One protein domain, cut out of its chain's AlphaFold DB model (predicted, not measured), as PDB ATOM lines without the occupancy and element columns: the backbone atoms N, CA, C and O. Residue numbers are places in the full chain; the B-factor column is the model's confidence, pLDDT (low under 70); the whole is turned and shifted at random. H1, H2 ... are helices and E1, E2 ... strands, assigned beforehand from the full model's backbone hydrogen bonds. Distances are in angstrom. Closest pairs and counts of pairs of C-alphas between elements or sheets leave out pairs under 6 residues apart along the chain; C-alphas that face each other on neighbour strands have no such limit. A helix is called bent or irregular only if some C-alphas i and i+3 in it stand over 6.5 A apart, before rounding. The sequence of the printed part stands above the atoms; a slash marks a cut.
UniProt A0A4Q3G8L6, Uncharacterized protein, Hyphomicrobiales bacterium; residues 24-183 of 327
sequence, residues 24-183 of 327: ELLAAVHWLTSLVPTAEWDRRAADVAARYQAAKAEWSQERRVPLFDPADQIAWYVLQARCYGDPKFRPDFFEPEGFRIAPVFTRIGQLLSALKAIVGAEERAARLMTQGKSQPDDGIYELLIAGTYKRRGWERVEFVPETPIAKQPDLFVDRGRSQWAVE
ATOM      1  N   GLU A  24     220.045 196.822 208.615       98.56
ATOM      2  CA  GLU A  24     220.412 196.862 207.194       98.56
ATOM      3  C   GLU A  24     219.311 196.226 206.340       98.56
ATOM      4  O   GLU A  24     218.835 196.811 205.362       98.56
ATOM      5  N   LEU A  25     218.834 195.047 206.743       98.62
ATOM      6  CA  LEU A  25     217.707 194.399 206.084       98.62
ATOM      7  C   LEU A  25     216.457 195.285 206.110       98.62
ATOM      8  O   LEU A  25     215.766 195.417 205.095       98.62
ATOM      9  N   LEU A  26     216.150 195.895 207.257       98.62
ATOM     10  CA  LEU A  26     214.967 196.742 207.400       98.62
ATOM     11  C   LEU A  26     215.087 198.021 206.565       98.62
ATOM     12  O   LEU A  26     214.092 198.453 205.977       98.62
ATOM     13  N   ALA A  27     216.291 198.579 206.423       98.75
ATOM     14  CA  ALA A  27     216.561 199.695 205.524       98.75
ATOM     15  C   ALA A  27     216.332 199.317 204.050       98.75
ATOM     16  O   ALA A  27     215.730 200.098 203.308       98.75
ATOM     17  N   ALA A  28     216.741 198.114 203.630       98.75
ATOM     18  CA  ALA A  28     216.469 197.604 202.285       98.75
ATOM     19  C   ALA A  28     214.966 197.453 202.025       98.75
ATOM     20  O   ALA A  28     214.459 197.920 201.006       98.75
ATOM     21  N   VAL A  29     214.242 196.847 202.973       98.62
ATOM     22  CA  VAL A  29     212.781 196.721 202.918       98.62
ATOM     23  C   VAL A  29     212.126 198.098 202.810       98.62
ATOM     24  O   VAL A  29     211.288 198.314 201.935       98.62
ATOM     25  N   HIS A  30     212.502 199.039 203.674       98.56
ATOM     26  CA  HIS A  30     211.945 200.387 203.659       98.56
ATOM     27  C   HIS A  30     212.191 201.078 202.313       98.56
ATOM     28  O   HIS A  30     211.252 201.584 201.705       98.56
ATOM     29  N   TRP A  31     213.424 201.039 201.804       98.69
ATOM     30  CA  TRP A  31     213.757 201.627 200.509       98.69
ATOM     31  C   TRP A  31     212.945 201.013 199.367       98.69
ATOM     32  O   TRP A  31     212.266 201.750 198.662       98.69
ATOM     33  N   LEU A  32     212.931 199.686 199.222       98.50
ATOM     34  CA  LEU A  32     212.200 199.020 198.140       98.50
ATOM     35  C   LEU A  32     210.698 199.330 198.179       98.50
ATOM     36  O   LEU A  32     210.096 199.647 197.159       98.50
ATOM     37  N   THR A  33     210.095 199.277 199.366       98.44
ATOM     38  CA  THR A  33     208.658 199.552 199.524       98.44
ATOM     39  C   THR A  33     208.305 201.024 199.312       98.44
ATOM     40  O   THR A  33     207.208 201.309 198.844       98.44
ATOM     41  N   SER A  34     209.236 201.954 199.556       98.12
ATOM     42  CA  SER A  34     209.033 203.386 199.286       98.12
ATOM     43  C   SER A  34     208.953 203.744 197.796       98.12
ATOM     44  O   SER A  34     208.478 204.822 197.455       98.12
ATOM     45  N   LEU A  35     209.386 202.840 196.908       97.75
ATOM     46  CA  LEU A  35     209.349 203.021 195.451       97.75
ATOM     47  C   LEU A  35     208.000 202.625 194.826       97.75
ATOM     48  O   LEU A  35     207.833 202.697 193.609       97.75
ATOM     49  N   VAL A  36     207.043 202.184 195.644       97.50
ATOM     50  CA  VAL A  36     205.684 201.803 195.240       97.50
ATOM     51  C   VAL A  36     204.695 202.757 195.915       97.50
ATOM     52  O   VAL A  36     204.898 203.099 197.082       97.50
ATOM     53  N   PRO A  37     203.603 203.181 195.246       97.56
ATOM     54  CA  PRO A  37     202.563 203.970 195.898       97.56
ATOM     55  C   PRO A  37     202.065 203.293 197.183       97.56
ATOM     56  O   PRO A  37     201.707 202.115 197.165       97.56
ATOM     57  N   THR A  38     201.999 204.039 198.291       97.06
ATOM     58  CA  THR A  38     201.700 203.497 199.630       97.06
ATOM     59  C   THR A  38     200.441 202.632 199.652       97.06
ATOM     60  O   THR A  38     200.490 201.499 200.114       97.06
ATOM     61  N   ALA A  39     199.339 203.110 199.066       97.69
ATOM     62  CA  ALA A  39     198.081 202.363 199.022       97.69
ATOM     63  C   ALA A  39     198.189 201.035 198.247       97.69
ATOM     64  O   ALA A  39     197.540 200.050 198.600       97.69
ATOM     65  N   GLU A  40     199.011 200.989 197.193       97.62
ATOM     66  CA  GLU A  40     199.254 199.754 196.447       97.62
ATOM     67  C   GLU A  40     200.088 198.775 197.278       97.62
ATOM     68  O   GLU A  40     199.745 197.592 197.359       97.62
ATOM     69  N   TRP A  41     201.165 199.259 197.900       98.19
ATOM     70  CA  TRP A  41     202.023 198.421 198.728       98.19
ATOM     71  C   TRP A  41     201.284 197.875 199.953       98.19
ATOM     72  O   TRP A  41     201.369 196.679 200.219       98.19
ATOM     73  N   ASP A  42     200.511 198.706 200.651       98.19
ATOM     74  CA  ASP A  42     199.747 198.300 201.833       98.19
ATOM     75  C   ASP A  42     198.760 197.179 201.505       98.19
ATOM     76  O   ASP A  42     198.677 196.189 202.234       98.19
ATOM     77  N   ARG A  43     198.071 197.279 200.360       98.31
ATOM     78  CA  ARG A  43     197.194 196.210 199.874       98.31
ATOM     79  C   ARG A  43     197.974 194.918 199.631       98.31
ATOM     80  O   ARG A  43     197.587 193.872 200.136       98.31
ATOM     81  N   ARG A  44     199.091 194.976 198.899       98.06
ATOM     82  CA  ARG A  44     199.917 193.790 198.595       98.06
ATOM     83  C   ARG A  44     200.493 193.146 199.856       98.06
ATOM     84  O   ARG A  44     200.500 191.922 199.968       98.06
ATOM     85  N   ALA A  45     200.939 193.960 200.811       98.19
ATOM     86  CA  ALA A  45     201.439 193.510 202.105       98.19
ATOM     87  C   ALA A  45     200.339 192.820 202.929       98.19
ATOM     88  O   ALA A  45     200.591 191.772 203.526       98.19
ATOM     89  N   ALA A  46     199.120 193.368 202.929       98.19
ATOM     90  CA  ALA A  46     197.967 192.742 203.569       98.19
ATOM     91  C   ALA A  46     197.580 191.420 202.884       98.19
ATOM     92  O   ALA A  46     197.379 190.421 203.574       98.19
ATOM     93  N   ASP A  47     197.550 191.386 201.550       98.25
ATOM     94  CA  ASP A  47     197.182 190.206 200.760       98.25
ATOM     95  C   ASP A  47     198.142 189.029 201.014       98.25
ATOM     96  O   ASP A  47     197.704 187.909 201.295       98.25
ATOM     97  N   VAL A  48     199.462 189.269 200.967       98.25
ATOM     98  CA  VAL A  48     200.459 188.210 201.213       98.25
ATOM     99  C   VAL A  48     200.434 187.729 202.664       98.25
ATOM    100  O   VAL A  48     200.523 186.524 202.906       98.25
ATOM    101  N   ALA A  49     200.251 188.637 203.629       97.50
ATOM    102  CA  ALA A  49     200.138 188.272 205.036       97.50
ATOM    103  C   ALA A  49     198.878 187.436 205.295       97.50
ATOM    104  O   ALA A  49     198.970 186.368 205.899       97.50
ATOM    105  N   ALA A  50     197.715 187.864 204.796       97.62
ATOM    106  CA  ALA A  50     196.450 187.153 204.966       97.62
ATOM    107  C   ALA A  50     196.494 185.752 204.340       97.62
ATOM    108  O   ALA A  50     196.114 184.774 204.987       97.62
ATOM    109  N   ARG A  51     197.020 185.634 203.111       97.62
ATOM    110  CA  ARG A  51     197.189 184.337 202.443       97.62
ATOM    111  C   ARG A  51     198.113 183.417 203.234       97.62
ATOM    112  O   ARG A  51     197.774 182.253 203.424       97.62
ATOM    113  N   TYR A  52     199.232 183.934 203.739       96.12
ATOM    114  CA  TYR A  52     200.154 183.132 204.535       96.12
ATOM    115  C   TYR A  52     199.529 182.669 205.859       96.12
ATOM    116  O   TYR A  52     199.642 181.495 206.208       96.12
ATOM    117  N   GLN A  53     198.802 183.539 206.571       94.75
ATOM    118  CA  GLN A  53     198.085 183.146 207.792       94.75
ATOM    119  C   GLN A  53     197.042 182.055 207.520       94.75
ATOM    120  O   GLN A  53     196.995 181.064 208.252       94.75
ATOM    121  N   ALA A  54     196.254 182.188 206.448       94.62
ATOM    122  CA  ALA A  54     195.291 181.165 206.041       94.62
ATOM    123  C   ALA A  54     195.987 179.839 205.689       94.62
ATOM    124  O   ALA A  54     195.580 178.778 206.157       94.62
ATOM    125  N   ALA A  55     197.089 179.892 204.936       92.81
ATOM    126  CA  ALA A  55     197.848 178.706 204.559       92.81
ATOM    127  C   ALA A  55     198.457 177.985 205.773       92.81
ATOM    128  O   ALA A  55     198.428 176.759 205.827       92.81
ATOM    129  N   LYS A  56     198.942 178.714 206.789       90.25
ATOM    130  CA  LYS A  56     199.402 178.110 208.051       90.25
ATOM    131  C   LYS A  56     198.290 177.342 208.775       90.25
ATOM    132  O   LYS A  56     198.571 176.294 209.350       90.25
ATOM    133  N   ALA A  57     197.057 177.854 208.756       88.81
ATOM    134  CA  ALA A  57     195.904 177.183 209.360       88.81
ATOM    135  C   ALA A  57     195.498 175.914 208.590       88.81
ATOM    136  O   ALA A  57     195.130 174.912 209.192       88.81
ATOM    137  N   GLU A  58     195.621 175.920 207.264       89.75
ATOM    138  CA  GLU A  58     195.438 174.718 206.443       89.75
ATOM    139  C   GLU A  58     196.543 173.686 206.711       89.75
ATOM    140  O   GLU A  58     196.279 172.496 206.891       89.75
ATOM    141  N   TRP A  59     197.793 174.148 206.817       85.31
ATOM    142  CA  TRP A  59     198.949 173.292 207.065       85.31
ATOM    143  C   TRP A  59     198.919 172.622 208.436       85.31
ATOM    144  O   TRP A  59     199.423 171.505 208.546       85.31
ATOM    145  N   SER A  60     198.343 173.266 209.457       79.19
ATOM    146  CA  SER A  60     198.150 172.651 210.778       79.19
ATOM    147  C   SER A  60     197.088 171.548 210.774       79.19
ATOM    148  O   SER A  60     197.050 170.741 211.696       79.19
ATOM    149  N   GLN A  61     196.263 171.488 209.726       81.62
ATOM    150  CA  GLN A  61     195.300 170.422 209.452       81.62
ATOM    151  C   GLN A  61     195.788 169.495 208.329       81.62
ATOM    152  O   GLN A  61     194.980 168.910 207.612       81.62
ATOM    153  N   GLU A  62     197.111 169.416 208.136       72.94
ATOM    154  CA  GLU A  62     197.791 168.555 207.156       72.94
ATOM    155  C   GLU A  62     197.466 168.861 205.680       72.94
ATOM    156  O   GLU A  62     197.942 168.176 204.772       72.94
ATOM    157  N   ARG A  63     196.740 169.949 205.394       79.88
ATOM    158  CA  ARG A  63     196.441 170.383 204.025       79.88
ATOM    159  C   ARG A  63     197.534 171.312 203.515       79.88
ATOM    160  O   ARG A  63     197.609 172.493 203.850       79.88
ATOM    161  N   ARG A  64     198.419 170.764 202.680       80.62
ATOM    162  CA  ARG A  64     199.514 171.509 202.043       80.62
ATOM    163  C   ARG A  64     198.989 172.359 200.885       80.62
ATOM    164  O   ARG A  64     198.872 171.885 199.759       80.62
ATOM    165  N   VAL A  65     198.694 173.623 201.173       87.19
ATOM    166  CA  VAL A  65     198.311 174.648 200.184       87.19
ATOM    167  C   VAL A  65     199.463 175.630 199.918       87.19
ATOM    168  O   VAL A  65     200.362 175.740 200.756       87.19
ATOM    169  N   PRO A  66     199.473 176.362 198.786       90.44
ATOM    170  CA  PRO A  66     200.466 177.406 198.539       90.44
ATOM    171  C   PRO A  66     200.478 178.478 199.638       90.44
ATOM    172  O   PRO A  66     199.427 178.947 200.069       90.44
ATOM    173  N   LEU A  67     201.674 178.890 200.066       92.94
ATOM    174  CA  LEU A  67     201.862 179.856 201.157       92.94
ATOM    175  C   LEU A  67     201.700 181.319 200.721       92.94
ATOM    176  O   LEU A  67     201.440 182.188 201.549       92.94
ATOM    177  N   PHE A  68     201.873 181.599 199.430       95.25
ATOM    178  CA  PHE A  68     201.843 182.939 198.847       95.25
ATOM    179  C   PHE A  68     201.415 182.876 197.372       95.25
ATOM    180  O   PHE A  68     201.217 181.791 196.825       95.25
ATOM    181  N   ASP A  69     201.243 184.041 196.741       95.38
ATOM    182  CA  ASP A  69     200.955 184.143 195.306       95.38
ATOM    183  C   ASP A  69     202.237 184.078 194.464       95.38
ATOM    184  O   ASP A  69     203.057 184.995 194.570       95.38
ATOM    185  N   PRO A  70     202.423 183.090 193.573       92.19
ATOM    186  CA  PRO A  70     203.560 183.098 192.656       92.19
ATOM    187  C   PRO A  70     203.590 184.325 191.728       92.19
ATOM    188  O   PRO A  70     204.659 184.704 191.254       92.19
ATOM    189  N   ALA A  71     202.448 184.976 191.474       95.25
ATOM    190  CA  ALA A  71     202.398 186.198 190.672       95.25
ATOM    191  C   ALA A  71     202.967 187.432 191.402       95.25
ATOM    192  O   ALA A  71     203.294 188.428 190.754       95.25
ATOM    193  N   ASP A  72     203.103 187.374 192.733       96.94
ATOM    194  CA  ASP A  72     203.667 188.440 193.570       96.94
ATOM    195  C   ASP A  72     204.697 187.902 194.574       96.94
ATOM    196  O   ASP A  72     204.643 188.131 195.785       96.94
ATOM    197  N   GLN A  73     205.665 187.156 194.048       96.19
ATOM    198  CA  GLN A  73     206.748 186.552 194.817       96.19
ATOM    199  C   GLN A  73     207.630 187.592 195.533       96.19
ATOM    200  O   GLN A  73     208.139 187.316 196.621       96.19
ATOM    201  N   ILE A  74     207.787 188.805 194.991       97.62
ATOM    202  CA  ILE A  74     208.516 189.880 195.685       97.62
ATOM    203  C   ILE A  74     207.821 190.309 196.988       97.62
ATOM    204  O   ILE A  74     208.503 190.571 197.978       97.62
ATOM    205  N   ALA A  75     206.483 190.322 197.042       98.25
ATOM    206  CA  ALA A  75     205.762 190.620 198.280       98.25
ATOM    207  C   ALA A  75     206.026 189.550 199.354       98.25
ATOM    208  O   ALA A  75     206.222 189.885 200.524       98.25
ATOM    209  N   TRP A  76     206.128 188.277 198.949       97.94
ATOM    210  CA  TRP A  76     206.566 187.192 199.832       97.94
ATOM    211  C   TRP A  76     207.993 187.407 200.345       97.94
ATOM    212  O   TRP A  76     208.241 187.254 201.540       97.94
ATOM    213  N   TYR A  77     208.920 187.830 199.481       98.12
ATOM    214  CA  TYR A  77     210.303 188.104 199.892       98.12
ATOM    215  C   TYR A  77     210.368 189.225 200.926       98.12
ATOM    216  O   TYR A  77     211.032 189.077 201.947       98.12
ATOM    217  N   VAL A  78     209.634 190.318 200.709       98.44
ATOM    218  CA  VAL A  78     209.592 191.427 201.666       98.44
ATOM    219  C   VAL A  78     208.959 191.006 202.995       98.44
ATOM    220  O   VAL A  78     209.471 191.392 204.047       98.44
ATOM    221  N   LEU A  79     207.887 190.204 202.977       98.25
ATOM    222  CA  LEU A  79     207.290 189.657 204.200       98.25
ATOM    223  C   LEU A  79     208.318 188.827 204.981       98.25
ATOM    224  O   LEU A  79     208.551 189.098 206.156       98.25
ATOM    225  N   GLN A  80     208.977 187.869 204.326       98.06
ATOM    226  CA  GLN A  80     209.959 186.997 204.978       98.06
ATOM    227  C   GLN A  80     211.194 187.756 205.470       98.06
ATOM    228  O   GLN A  80     211.683 187.482 206.566       98.06
ATOM    229  N   ALA A  81     211.656 188.759 204.719       98.19
ATOM    230  CA  ALA A  81     212.712 189.657 205.165       98.19
ATOM    231  C   ALA A  81     212.288 190.398 206.448       98.19
ATOM    232  O   ALA A  81     213.016 190.366 207.437       98.19
ATOM    233  N   ARG A  82     211.082 190.987 206.489       97.44
ATOM    234  CA  ARG A  82     210.546 191.644 207.699       97.44
ATOM    235  C   ARG A  82     210.443 190.692 208.889       97.44
ATOM    236  O   ARG A  82     210.836 191.072 209.987       97.44
ATOM    237  N   CYS A  83     209.952 189.471 208.675       96.31
ATOM    238  CA  CYS A  83     209.883 188.445 209.715       96.31
ATOM    239  C   CYS A  83     211.270 188.082 210.262       96.31
ATOM    240  O   CYS A  83     211.419 187.858 211.458       96.31
ATOM    241  N   TYR A  84     212.304 188.059 209.420       96.19
ATOM    242  CA  TYR A  84     213.669 187.854 209.893       96.19
ATOM    243  C   TYR A  84     214.180 189.059 210.697       96.19
ATOM    244  O   TYR A  84     214.623 188.900 211.835       96.19
ATOM    245  N   GLY A  85     214.109 190.261 210.118       96.69
ATOM    246  CA  GLY A  85     214.782 191.453 210.639       96.69
ATOM    247  C   GLY A  85     214.097 192.163 211.801       96.69
ATOM    248  O   GLY A  85     214.756 192.966 212.455       96.69
ATOM    249  N   ASP A  86     212.821 191.889 212.088       96.50
ATOM    250  CA  ASP A  86     212.097 192.513 213.200       96.50
ATOM    251  C   ASP A  86     211.481 191.453 214.140       96.50
ATOM    252  O   ASP A  86     210.639 190.657 213.703       96.50
ATOM    253  N   PRO A  87     211.828 191.454 215.447       93.25
ATOM    254  CA  PRO A  87     211.291 190.503 216.423       93.25
ATOM    255  C   PRO A  87     209.770 190.490 216.489       93.25
ATOM    256  O   PRO A  87     209.184 189.439 216.749       93.25
ATOM    257  N   LYS A  88     209.118 191.621 216.206       92.75
ATOM    258  CA  LYS A  88     207.660 191.733 216.202       92.75
ATOM    259  C   LYS A  88     207.004 190.780 215.199       92.75
ATOM    260  O   LYS A  88     205.907 190.295 215.456       92.75
ATOM    261  N   PHE A  89     207.654 190.528 214.063       92.94
ATOM    262  CA  PHE A  89     207.109 189.716 212.970       92.94
ATOM    263  C   PHE A  89     207.745 188.321 212.884       92.94
ATOM    264  O   PHE A  89     207.314 187.492 212.084       92.94
ATOM    265  N   ARG A  90     208.750 188.031 213.715       90.38
ATOM    266  CA  ARG A  90     209.508 186.773 213.706       90.38
ATOM    267  C   ARG A  90     208.698 185.489 213.901       90.38
ATOM    268  O   ARG A  90     209.080 184.496 213.283       90.38
ATOM    269  N   PRO A  91     207.576 185.461 214.648       87.50
ATOM    270  CA  PRO A  91     206.718 184.272 214.704       87.50
ATOM    271  C   PRO A  91     206.206 183.788 213.336       87.50
ATOM    272  O   PRO A  91     205.838 182.624 213.197       87.50
ATOM    273  N   ASP A  92     206.208 184.664 212.327       90.75
ATOM    274  CA  ASP A  92     205.790 184.361 210.959       90.75
ATOM    275  C   ASP A  92     206.955 184.007 210.016       90.75
ATOM    276  O   ASP A  92     206.731 183.725 208.836       90.75
ATOM    277  N   PHE A  93     208.194 183.962 210.514       91.81
ATOM    278  CA  PHE A  93     209.347 183.578 209.706       91.81
ATOM    279  C   PHE A  93     209.234 182.120 209.240       91.81
ATOM    280  O   PHE A  93     209.127 181.183 210.034       91.81
ATOM    281  N   PHE A  94     209.270 181.932 207.927       90.56
ATOM    282  CA  PHE A  94     209.214 180.643 207.259       90.56
ATOM    283  C   PHE A  94     210.630 180.237 206.857       90.56
ATOM    284  O   PHE A  94     211.084 180.552 205.756       90.56
ATOM    285  N   GLU A  95     211.338 179.552 207.759       85.50
ATOM    286  CA  GLU A  95     212.748 179.181 207.575       85.50
ATOM    287  C   GLU A  95     213.059 178.546 206.210       85.50
ATOM    288  O   GLU A  95     213.998 179.049 205.588       85.50
ATOM    289  N   PRO A  96     212.254 177.602 205.666       82.75
ATOM    290  CA  PRO A  96     212.584 176.934 204.403       82.75
ATOM    291  C   PRO A  96     212.710 177.860 203.180       82.75
ATOM    292  O   PRO A  96     213.326 177.484 202.188       82.75
ATOM    293  N   GLU A  97     212.159 179.077 203.232       84.56
ATOM    294  CA  GLU A  97     212.351 180.110 202.197       84.56
ATOM    295  C   GLU A  97     213.145 181.310 202.722       84.56
ATOM    296  O   GLU A  97     213.932 181.924 202.003       84.56
ATOM    297  N   GLY A  98     212.954 181.669 203.989       89.44
ATOM    298  CA  GLY A  98     213.532 182.862 204.586       89.44
ATOM    299  C   GLY A  98     215.059 182.839 204.642       89.44
ATOM    300  O   GLY A  98     215.681 183.889 204.467       89.44
ATOM    301  N   PHE A  99     215.678 181.661 204.802       85.94
ATOM    302  CA  PHE A  99     217.138 181.530 204.919       85.94
ATOM    303  C   PHE A  99     217.899 182.044 203.684       85.94
ATOM    304  O   PHE A  99     219.008 182.559 203.808       85.94
ATOM    305  N   ARG A 100     217.301 181.936 202.487       88.62
ATOM    306  CA  ARG A 100     217.878 182.430 201.222       88.62
ATOM    307  C   ARG A 100     217.490 183.879 200.908       88.62
ATOM    308  O   ARG A 100     218.148 184.515 200.089       88.62
ATOM    309  N   ILE A 101     216.431 184.392 201.537       95.31
ATOM    310  CA  ILE A 101     215.897 185.745 201.315       95.31
ATOM    311  C   ILE A 101     216.584 186.760 202.232       95.31
ATOM    312  O   ILE A 101     217.018 187.814 201.771       95.31
ATOM    313  N   ALA A 102     216.712 186.455 203.525       96.62
ATOM    314  CA  ALA A 102     217.239 187.412 204.493       96.62
ATOM    315  C   ALA A 102     218.654 187.912 204.135       96.62
ATOM    316  O   ALA A 102     218.820 189.126 204.009       96.62
ATOM    317  N   PRO A 103     219.646 187.048 203.821       96.44
ATOM    318  CA  PRO A 103     221.003 187.512 203.525       96.44
ATOM    319  C   PRO A 103     221.085 188.449 202.314       96.44
ATOM    320  O   PRO A 103     221.902 189.372 202.301       96.44
ATOM    321  N   VAL A 104     220.243 188.241 201.292       96.12
ATOM    322  CA  VAL A 104     220.248 189.106 200.105       96.12
ATOM    323  C   VAL A 104     219.648 190.479 200.409       96.12
ATOM    324  O   VAL A 104     220.200 191.479 199.958       96.12
ATOM    325  N   PHE A 105     218.603 190.563 201.240       98.44
ATOM    326  CA  PHE A 105     218.056 191.849 201.688       98.44
ATOM    327  C   PHE A 105     219.014 192.591 202.625       98.44
ATOM    328  O   PHE A 105     219.251 193.780 202.413       98.44
ATOM    329  N   THR A 106     219.636 191.903 203.591       98.56
ATOM    330  CA  THR A 106     220.702 192.485 204.426       98.56
ATOM    331  C   THR A 106     221.804 193.069 203.543       98.56
ATOM    332  O   THR A 106     222.285 194.179 203.769       98.56
ATOM    333  N   ARG A 107     222.185 192.357 202.472       98.12
ATOM    334  CA  ARG A 107     223.213 192.836 201.549       98.12
ATOM    335  C   ARG A 107     222.779 194.055 200.734       98.12
ATOM    336  O   ARG A 107     223.616 194.927 200.504       98.12
ATOM    337  N   ILE A 108     221.519 194.135 200.306       98.56
ATOM    338  CA  ILE A 108     220.975 195.345 199.669       98.56
ATOM    339  C   ILE A 108     221.080 196.531 200.635       98.56
ATOM    340  O   ILE A 108     221.544 197.591 200.226       98.56
ATOM    341  N   GLY A 109     220.738 196.334 201.912       98.56
ATOM    342  CA  GLY A 109     220.855 197.347 202.966       98.56
ATOM    343  C   GLY A 109     222.266 197.904 203.090       98.56
ATOM    344  O   GLY A 109     222.496 199.094 202.885       98.56
ATOM    345  N   GLN A 110     223.239 197.004 203.233       98.50
ATOM    346  CA  GLN A 110     224.662 197.355 203.303       98.50
ATOM    347  C   GLN A 110     225.183 198.095 202.060       98.50
ATOM    348  O   GLN A 110     226.240 198.729 202.105       98.50
ATOM    349  N   LEU A 111     224.512 197.944 200.914       98.44
ATOM    350  CA  LEU A 111     224.854 198.599 199.652       98.44
ATOM    351  C   LEU A 111     223.976 199.825 199.370       98.44
ATOM    352  O   LEU A 111     224.182 200.477 198.351       98.44
ATOM    353  N   LEU A 112     223.031 200.170 200.246       98.06
ATOM    354  CA  LEU A 112     221.967 201.129 199.962       98.06
ATOM    355  C   LEU A 112     222.494 202.519 199.593       98.06
ATOM    356  O   LEU A 112     222.010 203.131 198.643       98.06
ATOM    357  N   SER A 113     223.514 203.007 200.301       97.00
ATOM    358  CA  SER A 113     224.153 204.294 199.990       97.00
ATOM    359  C   SER A 113     224.801 204.297 198.603       97.00
ATOM    360  O   SER A 113     224.669 205.270 197.864       97.00
ATOM    361  N   ALA A 114     225.452 203.194 198.220       97.75
ATOM    362  CA  ALA A 114     226.042 203.031 196.898       97.75
ATOM    363  C   ALA A 114     224.960 202.927 195.816       97.75
ATOM    364  O   ALA A 114     225.074 203.589 194.791       97.75
ATOM    365  N   LEU A 115     223.900 202.150 196.059       98.44
ATOM    366  CA  LEU A 115     222.777 201.972 195.136       98.44
ATOM    367  C   LEU A 115     222.068 203.293 194.834       98.44
ATOM    368  O   LEU A 115     221.830 203.596 193.672       98.44
ATOM    369  N   LYS A 116     221.811 204.122 195.850       97.12
ATOM    370  CA  LYS A 116     221.190 205.446 195.667       97.12
ATOM    371  C   LYS A 116     222.032 206.418 194.833       97.12
ATOM    372  O   LYS A 116     221.494 207.382 194.304       97.12
ATOM    373  N   ALA A 117     223.339 206.181 194.713       96.44
ATOM    374  CA  ALA A 117     224.243 206.993 193.901       96.44
ATOM    375  C   ALA A 117     224.423 206.465 192.462       96.44
ATOM    376  O   ALA A 117     225.157 207.072 191.681       96.44
ATOM    377  N   ILE A 118     223.823 205.322 192.121       98.38
ATOM    378  CA  ILE A 118     223.905 204.697 190.795       98.38
ATOM    379  C   ILE A 118     222.748 205.200 189.936       98.38
ATOM    380  O   ILE A 118     221.582 205.114 190.326       98.38
ATOM    381  N   VAL A 119     223.060 205.685 188.733       97.75
ATOM    382  CA  VAL A 119     222.037 206.140 187.783       97.75
ATOM    383  C   VAL A 119     221.169 204.951 187.363       97.75
ATOM    384  O   VAL A 119     221.680 203.883 187.024       97.75
ATOM    385  N   GLY A 120     219.847 205.127 187.422       97.25
ATOM    386  CA  GLY A 120     218.861 204.104 187.054       97.25
ATOM    387  C   GLY A 120     218.627 203.003 188.101       97.25
ATOM    388  O   GLY A 120     217.771 202.145 187.889       97.25
ATOM    389  N   ALA A 121     219.311 203.018 189.253       97.56
ATOM    390  CA  ALA A 121     219.118 201.996 190.288       97.56
ATOM    391  C   ALA A 121     217.727 202.044 190.937       97.56
ATOM    392  O   ALA A 121     217.122 200.995 191.155       97.56
ATOM    393  N   GLU A 122     217.196 203.238 191.226       97.56
ATOM    394  CA  GLU A 122     215.839 203.376 191.777       97.56
ATOM    395  C   GLU A 122     214.771 202.947 190.774       97.56
ATOM    396  O   GLU A 122     213.827 202.263 191.151       97.56
ATOM    397  N   GLU A 123     214.948 203.260 189.488       96.38
ATOM    398  CA  GLU A 123     214.049 202.781 188.437       96.38
ATOM    399  C   GLU A 123     214.083 201.252 188.344       96.38
ATOM    400  O   GLU A 123     213.033 200.608 188.278       96.38
ATOM    401  N   ARG A 124     215.274 200.637 188.399       96.06
ATOM    402  CA  ARG A 124     215.379 199.175 188.405       96.06
ATOM    403  C   ARG A 124     214.716 198.558 189.636       96.06
ATOM    404  O   ARG A 124     213.977 197.584 189.501       96.06
ATOM    405  N   ALA A 125     214.932 199.137 190.813       97.44
ATOM    406  CA  ALA A 125     214.311 198.693 192.055       97.44
ATOM    407  C   ALA A 125     212.779 198.874 192.044       97.44
ATOM    408  O   ALA A 125     212.051 197.974 192.460       97.44
ATOM    409  N   ALA A 126     212.262 199.972 191.490       96.88
ATOM    410  CA  ALA A 126     210.827 200.186 191.312       96.88
ATOM    411  C   ALA A 126     210.218 199.156 190.346       96.88
ATOM    412  O   ALA A 126     209.145 198.605 190.610       96.88
ATOM    413  N   ARG A 127     210.919 198.828 189.251       94.25
ATOM    414  CA  ARG A 127     210.495 197.784 188.302       94.25
ATOM    415  C   ARG A 127     210.486 196.395 188.931       94.25
ATOM    416  O   ARG A 127     209.501 195.681 188.750       94.25
ATOM    417  N   LEU A 128     211.501 196.037 189.722       94.81
ATOM    418  CA  LEU A 128     211.505 194.817 190.546       94.81
ATOM    419  C   LEU A 128     210.231 194.724 191.400       94.81
ATOM    420  O   LEU A 128     209.592 193.675 191.467       94.81
ATOM    421  N   MET A 129     209.829 195.839 192.010       97.38
ATOM    422  CA  MET A 129     208.663 195.883 192.884       97.38
ATOM    423  C   MET A 129     207.319 195.879 192.140       97.38
ATOM    424  O   MET A 129     206.317 195.536 192.762       97.38
ATOM    425  N   THR A 130     207.257 196.220 190.850       94.25
ATOM    426  CA  THR A 130     205.989 196.437 190.115       94.25
ATOM    427  C   THR A 130     205.785 195.500 188.924       94.25
ATOM    428  O   THR A 130     204.733 194.871 188.816       94.25
ATOM    429  N   GLN A 131     206.778 195.372 188.045       90.38
ATOM    430  CA  GLN A 131     206.730 194.557 186.826       90.38
ATOM    431  C   GLN A 131     207.392 193.186 187.041       90.38
ATOM    432  O   GLN A 131     206.852 192.170 186.614       90.38
ATOM    433  N   GLY A 132     208.503 193.135 187.782       84.12
ATOM    434  CA  GLY A 132     209.282 191.922 188.073       84.12
ATOM    435  C   GLY A 132     208.746 191.063 189.224       84.12
ATOM    436  O   GLY A 132     209.496 190.301 189.831       84.12
ATOM    437  N   LYS A 133     207.457 191.189 189.563       92.69
ATOM    438  CA  LYS A 133     206.885 190.658 190.814       92.69
ATOM    439  C   LYS A 133     207.005 189.142 190.970       92.69
ATOM    440  O   LYS A 133     207.200 188.669 192.087       92.69
ATOM    441  N   SER A 134     206.892 188.393 189.876       91.75
ATOM    442  CA  SER A 134     206.933 186.923 189.863       91.75
ATOM    443  C   SER A 134     208.346 186.342 189.748       91.75
ATOM    444  O   SER A 134     208.528 185.147 189.952       91.75
ATOM    445  N   GLN A 135     209.349 187.164 189.423       89.12
ATOM    446  CA  GLN A 135     210.745 186.744 189.252       89.12
ATOM    447  C   GLN A 135     211.701 187.754 189.913       89.12
ATOM    448  O   GLN A 135     212.559 188.341 189.256       89.12
ATOM    449  N   PRO A 136     211.581 187.977 191.236       92.31
ATOM    450  CA  PRO A 136     212.358 189.010 191.924       92.31
ATOM    451  C   PRO A 136     213.867 188.756 191.943       92.31
ATOM    452  O   PRO A 136     214.664 189.662 192.177       92.31
ATOM    453  N   ASP A 137     214.260 187.504 191.737       91.25
ATOM    454  CA  ASP A 137     215.631 187.036 191.843       91.25
ATOM    455  C   ASP A 137     216.587 187.685 190.831       91.25
ATOM    456  O   ASP A 137     217.763 187.855 191.169       91.25
ATOM    457  N   ASP A 138     216.099 188.075 189.652       89.12
ATOM    458  CA  ASP A 138     216.905 188.714 188.605       89.12
ATOM    459  C   ASP A 138     217.179 190.182 188.952       89.12
ATOM    460  O   ASP A 138     218.334 190.598 189.063       89.12
ATOM    461  N   GLY A 139     216.129 190.943 189.281       93.00
ATOM    462  CA  GLY A 139     216.269 192.338 189.706       93.00
ATOM    463  C   GLY A 139     217.096 192.493 190.988       93.00
ATOM    464  O   GLY A 139     217.927 193.395 191.084       93.00
ATOM    465  N   ILE A 140     216.939 191.585 191.961       95.69
ATOM    466  CA  ILE A 140     217.794 191.549 193.161       95.69
ATOM    467  C   ILE A 140     219.254 191.303 192.775       95.69
ATOM    468  O   ILE A 140     220.144 191.990 193.278       95.69
ATOM    469  N   TYR A 141     219.515 190.335 191.893       94.88
ATOM    470  CA  TYR A 141     220.872 190.005 191.470       94.88
ATOM    471  C   TYR A 141     221.560 191.200 190.805       94.88
ATOM    472  O   TYR A 141     222.681 191.547 191.171       94.88
ATOM    473  N   GLU A 142     220.873 191.887 189.902       96.00
ATOM    474  CA  GLU A 142     221.408 193.067 189.231       96.00
ATOM    475  C   GLU A 142     221.724 194.220 190.187       96.00
ATOM    476  O   GLU A 142     222.806 194.807 190.102       96.00
ATOM    477  N   LEU A 143     220.834 194.516 191.143       97.75
ATOM    478  CA  LEU A 143     221.098 195.513 192.186       97.75
ATOM    479  C   LEU A 143     222.358 195.139 192.979       97.75
ATOM    480  O   LEU A 143     223.250 195.967 193.175       97.75
ATOM    481  N   LEU A 144     222.489 193.872 193.384       97.56
ATOM    482  CA  LEU A 144     223.667 193.393 194.107       97.56
ATOM    483  C   LEU A 144     224.958 193.544 193.289       97.56
ATOM    484  O   LEU A 144     225.985 193.944 193.848       97.56
ATOM    485  N   ILE A 145     224.926 193.262 191.984       97.31
ATOM    486  CA  ILE A 145     226.076 193.431 191.087       97.31
ATOM    487  C   ILE A 145     226.438 194.912 190.935       97.31
ATOM    488  O   ILE A 145     227.597 195.272 191.159       97.31
ATOM    489  N   ALA A 146     225.467 195.780 190.651       98.06
ATOM    490  CA  ALA A 146     225.684 197.217 190.492       98.06
ATOM    491  C   ALA A 146     226.279 197.849 191.764       98.06
ATOM    492  O   ALA A 146     227.336 198.488 191.725       98.06
ATOM    493  N   GLY A 147     225.666 197.586 192.924       97.94
ATOM    494  CA  GLY A 147     226.171 198.058 194.215       97.94
ATOM    495  C   GLY A 147     227.572 197.520 194.526       97.94
ATOM    496  O   GLY A 147     228.410 198.224 195.093       97.94
ATOM    497  N   THR A 148     227.876 196.294 194.094       96.69
ATOM    498  CA  THR A 148     229.204 195.697 194.257       96.69
ATOM    499  C   THR A 148     230.263 196.372 193.385       96.69
ATOM    500  O   THR A 148     231.359 196.634 193.889       96.69
ATOM    501  N   TYR A 149     229.967 196.684 192.119       97.81
ATOM    502  CA  TYR A 149     230.865 197.473 191.267       97.81
ATOM    503  C   TYR A 149     231.155 198.830 191.907       97.81
ATOM    504  O   TYR A 149     232.322 199.166 192.132       97.81
ATOM    505  N   LYS A 150     230.108 199.558 192.315       97.62
ATOM    506  CA  LYS A 150     230.254 200.877 192.939       97.62
ATOM    507  C   LYS A 150     231.107 200.815 194.208       97.62
ATOM    508  O   LYS A 150     232.049 201.585 194.365       97.62
ATOM    509  N   ARG A 151     230.857 199.833 195.081       96.31
ATOM    510  CA  ARG A 151     231.645 199.619 196.310       96.31
ATOM    511  C   ARG A 151     233.108 199.240 196.036       96.31
ATOM    512  O   ARG A 151     233.965 199.498 196.874       96.31
ATOM    513  N   ARG A 152     233.416 198.636 194.885       95.38
ATOM    514  CA  ARG A 152     234.786 198.269 194.471       95.38
ATOM    515  C   ARG A 152     235.526 199.395 193.735       95.38
ATOM    516  O   ARG A 152     236.541 199.138 193.084       95.38
ATOM    517  N   GLY A 153     235.035 200.628 193.854       95.19
ATOM    518  CA  GLY A 153     235.703 201.819 193.336       95.19
ATOM    519  C   GLY A 153     235.543 202.008 191.832       95.19
ATOM    520  O   GLY A 153     236.410 202.616 191.214       95.19
ATOM    521  N   TRP A 154     234.484 201.457 191.235       97.25
ATOM    522  CA  TRP A 154     234.068 201.867 189.896       97.25
ATOM    523  C   TRP A 154     233.422 203.249 189.990       97.25
ATOM    524  O   TRP A 154     232.562 203.487 190.845       97.25
ATOM    525  N   GLU A 155     233.911 204.175 189.171       94.56
ATOM    526  CA  GLU A 155     233.625 205.605 189.275       94.56
ATOM    527  C   GLU A 155     232.189 205.863 188.821       94.56
ATOM    528  O   GLU A 155     231.365 206.346 189.612       94.56
ATOM    529  N   ARG A 156     231.855 205.408 187.611       95.94
ATOM    530  CA  ARG A 156     230.499 205.367 187.071       95.94
ATOM    531  C   ARG A 156     229.991 203.930 187.030       95.94
ATOM    532  O   ARG A 156     230.665 203.005 186.579       95.94
ATOM    533  N   VAL A 157     228.766 203.761 187.501       98.00
ATOM    534  CA  VAL A 157     227.976 202.536 187.384       98.00
ATOM    535  C   VAL A 157     226.571 203.008 187.066       98.00
ATOM    536  O   VAL A 157     226.055 203.864 187.786       98.00
ATOM    537  N   GLU A 158     225.982 202.495 185.992       97.88
ATOM    538  CA  GLU A 158     224.661 202.918 185.526       97.88
ATOM    539  C   GLU A 158     223.890 201.734 184.968       97.88
ATOM    540  O   GLU A 158     224.446 200.908 184.240       97.88
ATOM    541  N   PHE A 159     222.604 201.683 185.297       97.31
ATOM    542  CA  PHE A 159     221.664 200.785 184.648       97.31
ATOM    543  C   PHE A 159     221.346 201.278 183.247       97.31
ATOM    544  O   PHE A 159     221.113 202.469 183.035       97.31
ATOM    545  N   VAL A 160     221.303 200.349 182.297       93.25
ATOM    546  CA  VAL A 160     220.857 200.653 180.942       93.25
ATOM    547  C   VAL A 160     219.329 200.584 180.905       93.25
ATOM    548  O   VAL A 160     218.756 199.575 181.325       93.25
ATOM    549  N   PRO A 161     218.639 201.634 180.428       85.94
ATOM    550  CA  PRO A 161     217.201 201.569 180.206       85.94
ATOM    551  C   PRO A 161     216.876 200.470 179.196       85.94
ATOM    552  O   PRO A 161     217.441 200.448 178.106       85.94
ATOM    553  N   GLU A 162     215.962 199.566 179.537       74.12
ATOM    554  CA  GLU A 162     215.555 198.503 178.619       74.12
ATOM    555  C   GLU A 162     214.805 199.090 177.421       74.12
ATOM    556  O   GLU A 162     213.854 199.861 177.575       74.12
ATOM    557  N   THR A 163     215.201 198.690 176.213       73.69
ATOM    558  CA  THR A 163     214.489 199.045 174.983       73.69
ATOM    559  C   THR A 163     214.027 197.780 174.249       73.69
ATOM    560  O   THR A 163     214.821 196.859 174.070       73.69
ATOM    561  N   PRO A 164     212.769 197.703 173.762       68.06
ATOM    562  CA  PRO A 164     212.251 196.494 173.099       68.06
ATOM    563  C   PRO A 164     212.945 196.134 171.775       68.06
ATOM    564  O   PRO A 164     212.679 195.083 171.199       68.06
ATOM    565  N   ILE A 165     213.763 197.043 171.243       72.25
ATOM    566  CA  ILE A 165     214.203 197.044 169.843       72.25
ATOM    567  C   ILE A 165     215.599 196.424 169.691       72.25
ATOM    568  O   ILE A 165     215.937 195.939 168.613       72.25
ATOM    569  N   ALA A 166     216.416 196.402 170.750       74.56
ATOM    570  CA  ALA A 166     217.781 195.893 170.679       74.56
ATOM    571  C   ALA A 166     218.211 195.206 171.975       74.56
ATOM    572  O   ALA A 166     217.852 195.625 173.072       74.56
ATOM    573  N   LYS A 167     219.050 194.174 171.840       78.38
ATOM    574  CA  LYS A 167     219.713 193.563 172.988       78.38
ATOM    575  C   LYS A 167     220.721 194.554 173.574       78.38
ATOM    576  O   LYS A 167     221.640 194.978 172.872       78.38
ATOM    577  N   GLN A 168     220.555 194.893 174.845       85.19
ATOM    578  CA  GLN A 168     221.425 195.803 175.583       85.19
ATOM    579  C   GLN A 168     221.965 195.104 176.836       85.19
ATOM    580  O   GLN A 168     221.280 194.229 177.358       85.19
ATOM    581  N   PRO A 169     223.188 195.445 177.281       91.56
ATOM    582  CA  PRO A 169     223.696 194.968 178.563       91.56
ATOM    583  C   PRO A 169     222.882 195.580 179.707       91.56
ATOM    584  O   PRO A 169     222.308 196.652 179.540       91.56
ATOM    585  N   ASP A 170     222.896 194.955 180.880       93.62
ATOM    586  CA  ASP A 170     222.159 195.455 182.047       93.62
ATOM    587  C   ASP A 170     222.829 196.686 182.675       93.62
ATOM    588  O   ASP A 170     222.150 197.598 183.156       93.62
ATOM    589  N   LEU A 171     224.170 196.733 182.664       96.75
ATOM    590  CA  LEU A 171     224.947 197.836 183.237       96.75
ATOM    591  C   LEU A 171     226.062 198.314 182.304       96.75
ATOM    592  O   LEU A 171     226.723 197.521 181.625       96.75
ATOM    593  N   PHE A 172     226.369 199.606 182.404       97.44
ATOM    594  CA  PHE A 172     227.673 200.148 182.037       97.44
ATOM    595  C   PHE A 172     228.462 200.509 183.290       97.44
ATOM    596  O   PHE A 172     227.932 201.116 184.224       97.44
ATOM    597  N   VAL A 173     229.742 200.140 183.306       97.69
ATOM    598  CA  VAL A 173     230.654 200.449 184.410       97.69
ATOM    599  C   VAL A 173     231.962 201.024 183.880       97.69
ATOM    600  O   VAL A 173     232.508 200.523 182.892       97.69
ATOM    601  N   ASP A 174     232.489 202.054 184.545       96.56
ATOM    602  CA  ASP A 174     233.822 202.592 184.267       96.56
ATOM    603  C   ASP A 174     234.718 202.771 185.503       96.56
ATOM    604  O   ASP A 174     234.276 202.907 186.649       96.56
ATOM    605  N   ARG A 175     236.026 202.672 185.257       95.81
ATOM    606  CA  ARG A 175     237.079 202.978 186.227       95.81
ATOM    607  C   ARG A 175     238.336 203.410 185.484       95.81
ATOM    608  O   ARG A 175     239.071 202.568 184.949       95.81
ATOM    609  N   GLY A 176     238.589 204.718 185.432       91.56
ATOM    610  CA  GLY A 176     239.690 205.293 184.666       91.56
ATOM    611  C   GLY A 176     239.643 204.888 183.187       91.56
ATOM    612  O   GLY A 176     238.774 205.314 182.436       91.56
ATOM    613  N   ARG A 177     240.591 204.048 182.748       92.50
ATOM    614  CA  ARG A 177     240.678 203.576 181.348       92.50
ATOM    615  C   ARG A 177     239.884 202.297 181.057       92.50
ATOM    616  O   ARG A 177     239.871 201.852 179.916       92.50
ATOM    617  N   SER A 178     239.281 201.671 182.068       94.75
ATOM    618  CA  SER A 178     238.481 200.451 181.891       94.75
ATOM    619  C   SER A 178     237.006 200.805 181.769       94.75
ATOM    620  O   SER A 178     236.476 201.481 182.645       94.75
ATOM    621  N   GLN A 179     236.353 200.331 180.710       95.81
ATOM    622  CA  GLN A 179     234.923 200.513 180.460       95.81
ATOM    623  C   GLN A 179     234.329 199.175 180.039       95.81
ATOM    624  O   GLN A 179     234.778 198.605 179.043       95.81
ATOM    625  N   TRP A 180     233.352 198.666 180.790       96.81
ATOM    626  CA  TRP A 180     232.737 197.366 180.520       96.81
ATOM    627  C   TRP A 180     231.222 197.486 180.372       96.81
ATOM    628  O   TRP A 180     230.556 198.205 181.117       96.81
ATOM    629  N   ALA A 181     230.695 196.728 179.414       95.69
ATOM    630  CA  ALA A 181     229.295 196.344 179.361       95.69
ATOM    631  C   ALA A 181     229.123 195.075 180.203       95.69
ATOM    632  O   ALA A 181     229.857 194.103 180.007       95.69
ATOM    633  N   VAL A 182     228.184 195.086 181.145       95.44
ATOM    634  CA  VAL A 182     227.948 193.966 182.060       95.44
ATOM    635  C   VAL A 182     226.571 193.386 181.790       95.44
ATOM    636  O   VAL A 182     225.571 194.090 181.878       95.44
ATOM    637  N   GLU A 183     226.539 192.088 181.508       93.75
ATOM    638  CA  GLU A 183     225.317 191.288 181.481       93.75
ATOM    639  C   GLU A 183     225.208 190.505 182.796       93.75
ATOM    640  O   GLU A 183     226.083 189.704 183.146       93.75
TER     641      GLU A 183
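Overview. This is residues 24 to 183 of the 327 residues of an uncharacterized protein of Hyphomicrobiales bacterium (UniProt A0A4Q3G8L6). A small antiparallel sheet, E1 E2 E3, covers one end of an elongated body of mostly crossed helices, with H7 packed on one face of the sheet; H1, H3, H4 and H6 follow, and long H2 reaches out at the other end. The link between E1 and E2 loops out near residue 164. The printed part has 160 residues with seven named helices, H1 to H7, then three named strands in the sheet order E1, E2, E3, and its class is mostly helix. It is compact by its radius of gyration of the C-alphas, 17.3 A, yet elongated in outline, spanning 62 by 36 by 28 A.

Along the chain. Look first at the strands: E1 is residues 156 to 159, E2 171 to 175 and E3 178 to 182, ending at C-alpha 182 at (227.948, 193.966, 182.060). H7, residues 136 to 151, is 22.4 A long. Find C-alpha 24 at (220.412, 196.862, 207.194), where H1 begins and runs to residue 34. H2, residues 38 to 59, is the longest helix, 31.2 A, ending at (198.949, 173.292, 207.065). H3 is residues 70 to 85, 22.8 A, and irregular: C-alphas 71 and 74 are 8.7 A apart. H4, residues 95 to 110, is 22.1 A, with a kink of 26 degrees near residue 102. H5 is residues 112 to 116 and H6 is 121 to 130.

Arrangement. E1, E2 and E3 form a meander, each strand the antiparallel neighbour of the one before. Look for N 158 and O 172 at 3.0 A between E1 and E2, and N 173 and O 180 at 3.0 A between E2 and E3. H7 is on one face, giving two layers, helix over sheet; its height over the sheet is 9.7 A, and it runs along the strands, at 7 degrees to E2 on the local plane. H6 only grazes the sheet with residues 121 to 124. H6 and H7 are a helical hairpin at 12 degrees, closest at C-alphas 128 and 139, 5.4 A. H5 touches H7, C-alphas 115 and 147 being closest at 5.3 A. H1 touches H4, about perpendicular at 84 degrees, with C-alphas 25 and 106 closest at 3.9 A. H3 touches H4 at C-alphas 81 and 102, their closest, 5.1 A. H2 touches H3 with residues 44 to 49 alone; C-alphas 48 and 76 are closest, 6.3 A. H2 and H7 are apart. In H1, H2, H5, H6 and H7 every O i to N i+4 pair is within hydrogen-bond range; H3 has 10 of 12 and H4 8 of 12.

Size, cuts and confidence. The two C-alphas farthest apart, of Gln 61 and Arg 177, are 62.8 A apart. The printed part has no cut. The link E1 to E2 is long. Mean pLDDT of the printed part is 93.9; residue 164 is under 70.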